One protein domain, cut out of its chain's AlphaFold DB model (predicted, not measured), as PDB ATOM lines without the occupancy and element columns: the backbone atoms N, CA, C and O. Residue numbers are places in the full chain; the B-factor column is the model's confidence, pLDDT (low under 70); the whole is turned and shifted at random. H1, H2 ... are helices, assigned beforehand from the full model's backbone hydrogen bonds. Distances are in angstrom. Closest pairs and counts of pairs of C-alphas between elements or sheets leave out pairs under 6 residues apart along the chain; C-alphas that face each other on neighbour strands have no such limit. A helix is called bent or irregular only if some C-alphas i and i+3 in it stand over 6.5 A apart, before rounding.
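AT A GLANCE: This is residues 116 to 182 of the 311 residues of an uncharacterized protein of Mesorhizobium sp. L2C054A000 (UniProt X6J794). One longer helix, H1, is crossed at about a right angle by a shorter one, H2, and a short third helix, H3, turns off the end of H2 back toward the last residues of H1. Two long stretches without named elements border this small helical group on opposite sides: residues 116 to 129, which lead into H1, and residues 146 to 163, which make a wide loop from the end of H1 to the start of H2. The printed part has 67 residues with three named helices, in the order H1, H2, H3, and no named strand. The class is all helix, though under half of the residues, 33 of 67, are in named elements. The whole is compact, with a radius of gyration of the C-alphas of 11.5 A, and the C-alphas span 34 by 27 by 16 A.

IN THESE COORDINATES: The longest helix, H1, is residues 130 to 145, from C-alpha 130 at (-63.873, 63.565, 217.525) to C-alpha 145 at (-81.075, 48.029, 216.700), a length of 23.2 A. It is irregular: C-alphas 131 and 134 are 7.3 A apart. H2 is residues 164 to 174 and measures 15.5 A from first to last C-alpha; it begins at C-alpha 164, at (-70.010, 53.957, 229.938). H3 is residues 176 to 181, 10.1 A long, and ends at C-alpha 181, at (-86.794, 54.582, 219.851). It is irregular too, with C-alphas 177 and 180 standing 7.6 A apart.

HOW THE PARTS SIT: H1 and H2 are close but not clearly touching; their closest C-alphas, those of Val 140 and Val 171, are 7.4 A apart. Their lines stand about perpendicular, at 81 degrees. H1 and H3 are also close but not clearly touching, with the closest C-alphas, those of Val 144 and Tyr 181, at 6.5 A. They run the same way at a steep tilt of 42 degrees. H2 and H3 are close but not clearly touching, with the C-alphas of Arg 172 and Ala 179 the closest, 5.9 A apart. They run opposite ways at a steep tilt of 68 degrees, only just short of about perpendicular. In H2 every O i to N i+4 pair is within hydrogen-bond range; in H1 10 of 12 are, and in H3 0 of 2, while 2 of 3 O i to N i+3 pairs of H3 are within range.

THE WHOLE: The two C-alphas farthest apart are those of Leu 116 and Thr 156, at 34.9 A. The first and last printed C-alphas, those of Leu 116 and Phe 182, are 16.9 A apart. The printed part has no cut. The link from H1 to H2 is long, with 18 residues, and the link from H2 to H3 is tight, with 1 residue. The mean pLDDT of the printed part is 93.0, and no printed residue is under 70.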
ATOM      1  N   LEU A 116     -88.818  66.752 212.895       96.50
ATOM      2  CA  LEU A 116     -87.629  67.532 213.229       96.50
ATOM      3  C   LEU A 116     -86.522  67.338 212.190       96.50
ATOM      4  O   LEU A 116     -86.413  66.300 211.542       96.50
ATOM      5  N   VAL A 117     -85.647  68.335 212.086       95.25
ATOM      6  CA  VAL A 117     -84.398  68.254 211.320       95.25
ATOM      7  C   VAL A 117     -83.255  68.016 212.302       95.25
ATOM      8  O   VAL A 117     -83.174  68.682 213.335       95.25
ATOM      9  N   LEU A 118     -82.379  67.054 212.003       94.88
ATOM     10  CA  LEU A 118     -81.149  66.863 212.768       94.88
ATOM     11  C   LEU A 118     -80.179  68.013 212.465       94.88
ATOM     12  O   LEU A 118     -79.809  68.224 211.312       94.88
ATOM     13  N   GLU A 119     -79.725  68.710 213.502       91.50
ATOM     14  CA  GLU A 119     -78.671  69.720 213.388       91.50
ATOM     15  C   GLU A 119     -77.293  69.107 213.684       91.50
ATOM     16  O   GLU A 119     -77.083  68.472 214.722       91.50
ATOM     17  N   GLY A 120     -76.338  69.327 212.777       90.88
ATOM     18  CA  GLY A 120     -74.963  68.840 212.908       90.88
ATOM     19  C   GLY A 120     -74.813  67.321 212.748       90.88
ATOM     20  O   GLY A 120     -75.685  66.626 212.229       90.88
ATOM     21  N   ASP A 121     -73.666  66.796 213.178       92.31
ATOM     22  CA  ASP A 121     -73.352  65.367 213.090       92.31
ATOM     23  C   ASP A 121     -74.058  64.577 214.208       92.31
ATOM     24  O   ASP A 121     -73.977  64.938 215.388       92.31
ATOM     25  N   ALA A 122     -74.728  63.471 213.861       94.19
ATOM     26  CA  ALA A 122     -75.416  62.600 214.819       94.19
ATOM     27  C   ALA A 122     -74.474  61.985 215.869       94.19
ATOM     28  O   ALA A 122     -74.898  61.632 216.961       94.19
ATOM     29  N   TYR A 123     -73.190  61.858 215.570       95.06
ATOM     30  CA  TYR A 123     -72.226  61.118 216.375       95.06
ATOM     31  C   TYR A 123     -71.196  62.016 217.067       95.06
ATOM     32  O   TYR A 123     -70.299  61.507 217.739       95.06
ATOM     33  N   GLU A 124     -71.319  63.337 216.935       94.56
ATOM     34  CA  GLU A 124     -70.514  64.304 217.686       94.56
ATOM     35  C   GLU A 124     -71.213  64.701 218.985       94.56
ATOM     36  O   GLU A 124     -72.329  65.215 218.975       94.56
ATOM     37  N   ILE A 125     -70.560  64.473 220.121       93.88
ATOM     38  CA  ILE A 125     -71.088  64.801 221.449       93.88
ATOM     39  C   ILE A 125     -70.201  65.875 222.066       93.88
ATOM     40  O   ILE A 125     -68.978  65.730 222.099       93.88
ATOM     41  N   GLU A 126     -70.819  66.941 222.570       91.06
ATOM     42  CA  GLU A 126     -70.105  68.026 223.237       91.06
ATOM     43  C   GLU A 126     -69.264  67.493 224.411       91.06
ATOM     44  O   GLU A 126     -69.708  66.663 225.205       91.06
ATOM     45  N   GLY A 127     -68.011  67.944 224.501       90.75
ATOM     46  CA  GLY A 127     -67.069  67.489 225.525       90.75
ATOM     47  C   GLY A 127     -66.387  66.144 225.241       90.75
ATOM     48  O   GLY A 127     -65.548  65.725 226.041       90.75
ATOM     49  N   ILE A 128     -66.680  65.485 224.111       93.88
ATOM     50  CA  ILE A 128     -65.983  64.270 223.668       93.88
ATOM     51  C   ILE A 128     -65.151  64.567 222.409       93.88
ATOM     52  O   ILE A 128     -65.692  65.060 221.421       93.88
ATOM     53  N   PRO A 129     -63.842  64.239 222.389       93.69
ATOM     54  CA  PRO A 129     -63.017  64.406 221.195       93.69
ATOM     55  C   PRO A 129     -63.540  63.610 219.988       93.69
ATOM     56  O   PRO A 129     -63.959  62.457 220.124       93.69
ATOM     57  N   SER A 130     -63.417  64.180 218.785       92.44
ATOM     58  CA  SER A 130     -63.873  63.565 217.525       92.44
ATOM     59  C   SER A 130     -63.215  62.213 217.213       92.44
ATOM     60  O   SER A 130     -63.784  61.395 216.490       92.44
ATOM     61  N   THR A 131     -62.064  61.905 217.819       93.75
ATOM     62  CA  THR A 131     -61.413  60.585 217.739       93.75
ATOM     63  C   THR A 131     -62.302  59.444 218.246       93.75
ATOM     64  O   THR A 131     -62.151  58.307 217.797       93.75
ATOM     65  N   HIS A 132     -63.273  59.729 219.122       94.12
ATOM     66  CA  HIS A 132     -64.241  58.748 219.623       94.12
ATOM     67  C   HIS A 132     -65.525  58.660 218.783       94.12
ATOM     68  O   HIS A 132     -66.396  57.848 219.101       94.12
ATOM     69  N   ARG A 133     -65.648  59.412 217.679       93.31
ATOM     70  CA  ARG A 133     -66.836  59.393 216.806       93.31
ATOM     71  C   ARG A 133     -67.205  57.981 216.345       93.31
ATOM     72  O   ARG A 133     -68.379  57.626 216.345       93.31
ATOM     73  N   LYS A 134     -66.216  57.134 216.023       91.25
ATOM     74  CA  LYS A 134     -66.453  55.723 215.648       91.25
ATOM     75  C   LYS A 134     -67.126  54.923 216.770       91.25
ATOM     76  O   LYS A 134     -68.080  54.189 216.520       91.25
ATOM     77  N   LEU A 135     -66.678  55.098 218.017       94.00
ATOM     78  CA  LEU A 135     -67.307  54.469 219.180       94.00
ATOM     79  C   LEU A 135     -68.751  54.955 219.358       94.00
ATOM     80  O   LEU A 135     -69.635  54.136 219.620       94.00
ATOM     81  N   ILE A 136     -68.989  56.262 219.221       95.19
ATOM     82  CA  ILE A 136     -70.323  56.859 219.366       95.19
ATOM     83  C   ILE A 136     -71.253  56.329 218.274       95.19
ATOM     84  O   ILE A 136     -72.310  55.800 218.605       95.19
ATOM     85  N   LYS A 137     -70.829  56.352 217.002       93.81
ATOM     86  CA  LYS A 137     -71.585  55.796 215.867       93.81
ATOM     87  C   LYS A 137     -71.992  54.349 216.118       93.81
ATOM     88  O   LYS A 137     -73.172  54.017 216.045       93.81
ATOM     89  N   ARG A 138     -71.043  53.500 216.515       92.38
ATOM     90  CA  ARG A 138     -71.326  52.099 216.848       92.38
ATOM     91  C   ARG A 138     -72.280  51.957 218.039       92.38
ATOM     92  O   ARG A 138     -73.100  51.046 218.060       92.38
ATOM     93  N   THR A 139     -72.186  52.836 219.035       93.44
ATOM     94  CA  THR A 139     -73.073  52.833 220.212       93.44
ATOM     95  C   THR A 139     -74.502  53.217 219.837       93.44
ATOM     96  O   THR A 139     -75.438  52.514 220.211       93.44
ATOM     97  N   VAL A 140     -74.665  54.286 219.056       93.56
ATOM     98  CA  VAL A 140     -75.954  54.752 218.534       93.56
ATOM     99  C   VAL A 140     -76.582  53.696 217.620       93.56
ATOM    100  O   VAL A 140     -77.749  53.348 217.780       93.56
ATOM    101  N   PHE A 141     -75.802  53.085 216.730       90.69
ATOM    102  CA  PHE A 141     -76.293  51.989 215.898       90.69
ATOM    103  C   PHE A 141     -76.770  50.799 216.748       90.69
ATOM    104  O   PHE A 141     -77.880  50.302 216.557       90.69
ATOM    105  N   LYS A 142     -75.981  50.378 217.748       91.44
ATOM    106  CA  LYS A 142     -76.361  49.295 218.672       91.44
ATOM    107  C   LYS A 142     -77.643  49.614 219.437       91.44
ATOM    108  O   LYS A 142     -78.499  48.745 219.543       91.44
ATOM    109  N   ILE A 143     -77.791  50.825 219.975       93.44
ATOM    110  CA  ILE A 143     -78.959  51.163 220.801       93.44
ATOM    111  C   ILE A 143     -80.247  51.277 219.977       93.44
ATOM    112  O   ILE A 143     -81.313  50.967 220.495       93.44
ATOM    113  N   VAL A 144     -80.166  51.680 218.707       92.81
ATOM    114  CA  VAL A 144     -81.325  51.719 217.798       92.81
ATOM    115  C   VAL A 144     -81.745  50.310 217.357       92.81
ATOM    116  O   VAL A 144     -82.937  50.037 217.228       92.81
ATOM    117  N   ASN A 145     -80.788  49.399 217.150       89.38
ATOM    118  CA  ASN A 145     -81.075  48.029 216.700       89.38
ATOM    119  C   ASN A 145     -81.390  47.047 217.842       89.38
ATOM    120  O   ASN A 145     -82.025  46.026 217.600       89.38
ATOM    121  N   ALA A 146     -80.953  47.316 219.073       89.19
ATOM    122  CA  ALA A 146     -81.190  46.419 220.199       89.19
ATOM    123  C   ALA A 146     -82.637  46.481 220.705       89.19
ATOM    124  O   ALA A 146     -83.221  47.559 220.812       89.19
ATOM    125  N   ASP A 147     -83.160  45.323 221.108       84.88
ATOM    126  CA  ASP A 147     -84.332  45.197 221.976       84.88
ATOM    127  C   ASP A 147     -83.836  45.018 223.423       84.88
ATOM    128  O   ASP A 147     -83.314  43.968 223.805       84.88
ATOM    129  N   GLY A 148     -83.886  46.095 224.211       84.94
ATOM    130  CA  GLY A 148     -83.365  46.142 225.576       84.94
ATOM    131  C   GLY A 148     -81.958  46.740 225.727       84.94
ATOM    132  O   GLY A 148     -81.596  47.736 225.097       84.94
ATOM    133  N   GLN A 149     -81.176  46.208 226.675       82.19
ATOM    134  CA  GLN A 149     -79.882  46.786 227.058       82.19
ATOM    135  C   GLN A 149     -78.747  46.354 226.128       82.19
ATOM    136  O   GLN A 149     -78.580  45.174 225.833       82.19
ATOM    137  N   ILE A 150     -77.893  47.310 225.758       88.56
ATOM    138  CA  ILE A 150     -76.674  47.038 224.994       88.56
ATOM    139  C   ILE A 150     -75.473  46.777 225.906       88.56
ATOM    140  O   ILE A 150     -75.328  47.365 226.982       88.56
ATOM    141  N   ARG A 151     -74.571  45.905 225.448       87.81
ATOM    142  CA  ARG A 151     -73.312  45.616 226.138       87.81
ATOM    143  C   ARG A 151     -72.417  46.856 226.170       87.81
ATOM    144  O   ARG A 151     -72.211  47.504 225.146       87.81
ATOM    145  N   ALA A 152     -71.826  47.122 227.333       88.81
ATOM    146  CA  ALA A 152     -70.874  48.211 227.500       88.81
ATOM    147  C   ALA A 152     -69.623  48.041 226.626       88.81
ATOM    148  O   ALA A 152     -69.091  46.932 226.492       88.81
ATOM    149  N   ALA A 153     -69.135  49.156 226.079       88.56
ATOM    150  CA  ALA A 153     -67.834  49.212 225.419       88.56
ATOM    151  C   ALA A 153     -66.689  48.906 226.401       88.56
ATOM    152  O   ALA A 153     -66.840  49.026 227.624       88.56
ATOM    153  N   ARG A 154     -65.521  48.511 225.878       88.19
ATOM    154  CA  ARG A 154     -64.349  48.273 226.729       88.19
ATOM    155  C   ARG A 154     -63.871  49.601 227.306       88.19
ATOM    156  O   ARG A 154     -63.885  50.625 226.631       88.19
ATOM    157  N   LYS A 155     -63.358  49.573 228.540       88.31
ATOM    158  CA  LYS A 155     -62.836  50.774 229.215       88.31
ATOM    159  C   LYS A 155     -61.755  51.495 228.394       88.31
ATOM    160  O   LYS A 155     -61.681  52.710 228.444       88.31
ATOM    161  N   THR A 156     -60.952  50.750 227.636       90.56
ATOM    162  CA  THR A 156     -59.888  51.282 226.767       90.56
ATOM    163  C   THR A 156     -60.401  52.057 225.554       90.56
ATOM    164  O   THR A 156     -59.621  52.754 224.923       90.56
ATOM    165  N   GLU A 157     -61.673  51.897 225.189       91.31
ATOM    166  CA  GLU A 157     -62.283  52.589 224.047       91.31
ATOM    167  C   GLU A 157     -62.963  53.899 224.471       91.31
ATOM    168  O   GLU A 157     -63.195  54.772 223.634       91.31
ATOM    169  N   LEU A 158     -63.298  54.028 225.760       93.62
ATOM    170  CA  LEU A 158     -63.983  55.197 226.303       93.62
ATOM    171  C   LEU A 158     -63.075  56.435 226.292       93.62
ATOM    172  O   LEU A 158     -61.860  56.297 226.452       93.62
ATOM    173  N   PRO A 159     -63.656  57.641 226.172       93.62
ATOM    174  CA  PRO A 159     -62.912  58.874 226.386       93.62
ATOM    175  C   PRO A 159     -62.304  58.933 227.792       93.62
ATOM    176  O   PRO A 159     -62.846  58.377 228.754       93.62
ATOM    177  N   GLU A 160     -61.168  59.614 227.928       93.56
ATOM    178  CA  GLU A 160     -60.477  59.730 229.213       93.56
ATOM    179  C   GLU A 160     -61.374  60.391 230.269       93.56
ATOM    180  O   GLU A 160     -61.977  61.435 230.034       93.56
ATOM    181  N   GLY A 161     -61.493  59.762 231.442       92.38
ATOM    182  CA  GLY A 161     -62.357  60.239 232.528       92.38
ATOM    183  C   GLY A 161     -63.847  59.920 232.363       92.38
ATOM    184  O   GLY A 161     -64.612  60.160 233.297       92.38
ATOM    185  N   TRP A 162     -64.266  59.326 231.241       95.25
ATOM    186  CA  TRP A 162     -65.660  58.954 231.005       95.25
ATOM    187  C   TRP A 162     -65.965  57.521 231.439       95.25
ATOM    188  O   TRP A 162     -65.201  56.575 231.233       95.25
ATOM    189  N   THR A 163     -67.151  57.343 232.010       95.50
ATOM    190  CA  THR A 163     -67.760  56.033 232.240       95.50
ATOM    191  C   THR A 163     -68.715  55.691 231.097       95.50
ATOM    192  O   THR A 163     -69.256  56.573 230.433       95.50
ATOM    193  N   TRP A 164     -68.995  54.398 230.905       95.19
ATOM    194  CA  TRP A 164     -70.010  53.957 229.938       95.19
ATOM    195  C   TRP A 164     -71.378  54.602 230.191       95.19
ATOM    196  O   TRP A 164     -72.069  54.974 229.251       95.19
ATOM    197  N   ARG A 165     -71.753  54.774 231.466       94.81
ATOM    198  CA  ARG A 165     -73.012  55.424 231.845       94.81
ATOM    199  C   ARG A 165     -73.055  56.874 231.364       94.81
ATOM    200  O   ARG A 165     -74.010  57.233 230.698       94.81
ATOM    201  N   GLN A 166     -72.005  57.653 231.623       95.94
ATOM    202  CA  GLN A 166     -71.931  59.047 231.171       95.94
ATOM    203  C   GLN A 166     -72.000  59.161 229.645       95.94
ATOM    204  O   GLN A 166     -72.703  60.026 229.139       95.94
ATOM    205  N   LEU A 167     -71.330  58.266 228.908       96.19
ATOM    206  CA  LEU A 167     -71.420  58.240 227.445       96.19
ATOM    207  C   LEU A 167     -72.860  57.977 226.979       96.19
ATOM    208  O   LEU A 167     -73.358  58.664 226.096       96.19
ATOM    209  N   MET A 168     -73.532  56.994 227.582       95.19
ATOM    210  CA  MET A 168     -74.918  56.652 227.256       95.19
ATOM    211  C   MET A 168     -75.895  57.778 227.599       95.19
ATOM    212  O   MET A 168     -76.815  58.033 226.825       95.19
ATOM    213  N   ASP A 169     -75.694  58.447 228.733       95.50
ATOM    214  CA  ASP A 169     -76.505  59.589 229.149       95.50
ATOM    215  C   ASP A 169     -76.318  60.757 228.170       95.50
ATOM    216  O   ASP A 169     -77.308  61.304 227.694       95.50
ATOM    217  N   ALA A 170     -75.081  61.048 227.753       96.44
ATOM    218  CA  ALA A 170     -74.794  62.091 226.767       96.44
ATOM    219  C   ALA A 170     -75.367  61.773 225.370       96.44
ATOM    220  O   ALA A 170     -75.908  62.653 224.704       96.44
ATOM    221  N   VAL A 171     -75.319  60.504 224.934       95.94
ATOM    222  CA  VAL A 171     -75.996  60.052 223.701       95.94
ATOM    223  C   VAL A 171     -77.508  60.284 223.798       95.94
ATOM    224  O   VAL A 171     -78.119  60.780 222.851       95.94
ATOM    225  N   ARG A 172     -78.126  59.929 224.933       95.56
ATOM    226  CA  ARG A 172     -79.566  60.136 225.165       95.56
ATOM    227  C   ARG A 172     -79.938  61.610 225.230       95.56
ATOM    228  O   ARG A 172     -81.007  61.959 224.751       95.56
ATOM    229  N   GLU A 173     -79.085  62.444 225.809       96.38
ATOM    230  CA  GLU A 173     -79.299  63.887 225.906       96.38
ATOM    231  C   GLU A 173     -79.243  64.549 224.526       96.38
ATOM    232  O   GLU A 173     -80.195  65.228 224.142       96.38
ATOM    233  N   LYS A 174     -78.204  64.262 223.726       96.00
ATOM    234  CA  LYS A 174     -78.090  64.758 222.342       96.00
ATOM    235  C   LYS A 174     -79.304  64.377 221.493       96.00
ATOM    236  O   LYS A 174     -79.787  65.172 220.692       96.00
ATOM    237  N   HIS A 175     -79.793  63.154 221.674       97.00
ATOM    238  CA  HIS A 175     -80.888  62.583 220.898       97.00
ATOM    239  C   HIS A 175     -82.198  62.492 221.673       97.00
ATOM    240  O   HIS A 175     -83.021  61.616 221.396       97.00
ATOM    241  N   LEU A 176     -82.421  63.405 222.624       96.94
ATOM    242  CA  LEU A 176     -83.617  63.410 223.463       96.94
ATOM    243  C   LEU A 176     -84.930  63.292 222.661       96.94
ATOM    244  O   LEU A 176     -85.772  62.490 223.074       96.94
ATOM    245  N   PRO A 177     -85.114  63.981 221.509       97.19
ATOM    246  CA  PRO A 177     -86.353  63.873 220.734       97.19
ATOM    247  C   PRO A 177     -86.658  62.455 220.234       97.19
ATOM    248  O   PRO A 177     -87.816  62.052 220.177       97.19
ATOM    249  N   ILE A 178     -85.622  61.670 219.929       97.25
ATOM    250  CA  ILE A 178     -85.749  60.315 219.377       97.25
ATOM    251  C   ILE A 178     -85.427  59.223 220.409       97.25
ATOM    252  O   ILE A 178     -85.461  58.032 220.097       97.25
ATOM    253  N   ALA A 179     -85.143  59.586 221.664       95.62
ATOM    254  CA  ALA A 179     -84.706  58.647 222.699       95.62
ATOM    255  C   ALA A 179     -85.741  57.549 223.008       95.62
ATOM    256  O   ALA A 179     -85.377  56.496 223.536       95.62
ATOM    257  N   LYS A 180     -87.017  57.766 222.658       95.38
ATOM    258  CA  LYS A 180     -88.093  56.767 222.763       95.38
ATOM    259  C   LYS A 180     -87.905  55.556 221.838       95.38
ATOM    260  O   LYS A 180     -88.464  54.506 222.127       95.38
ATOM    261  N   TYR A 181     -87.113  55.682 220.770       95.56
ATOM    262  CA  TYR A 181     -86.794  54.582 219.851       95.56
ATOM    263  C   TYR A 181     -85.611  53.729 220.338       95.56
ATOM    264  O   TYR A 181     -85.394  52.618 219.855       95.56
ATOM    265  N   PHE A 182     -84.840  54.209 221.314       95.06
ATOM    266  CA  PHE A 182     -83.659  53.506 221.808       95.06
ATOM    267  C   PHE A 182     -84.027  52.274 222.637       95.06
ATOM    268  O   PHE A 182     -84.747  52.376 223.630       95.06
TER     269      PHE A 182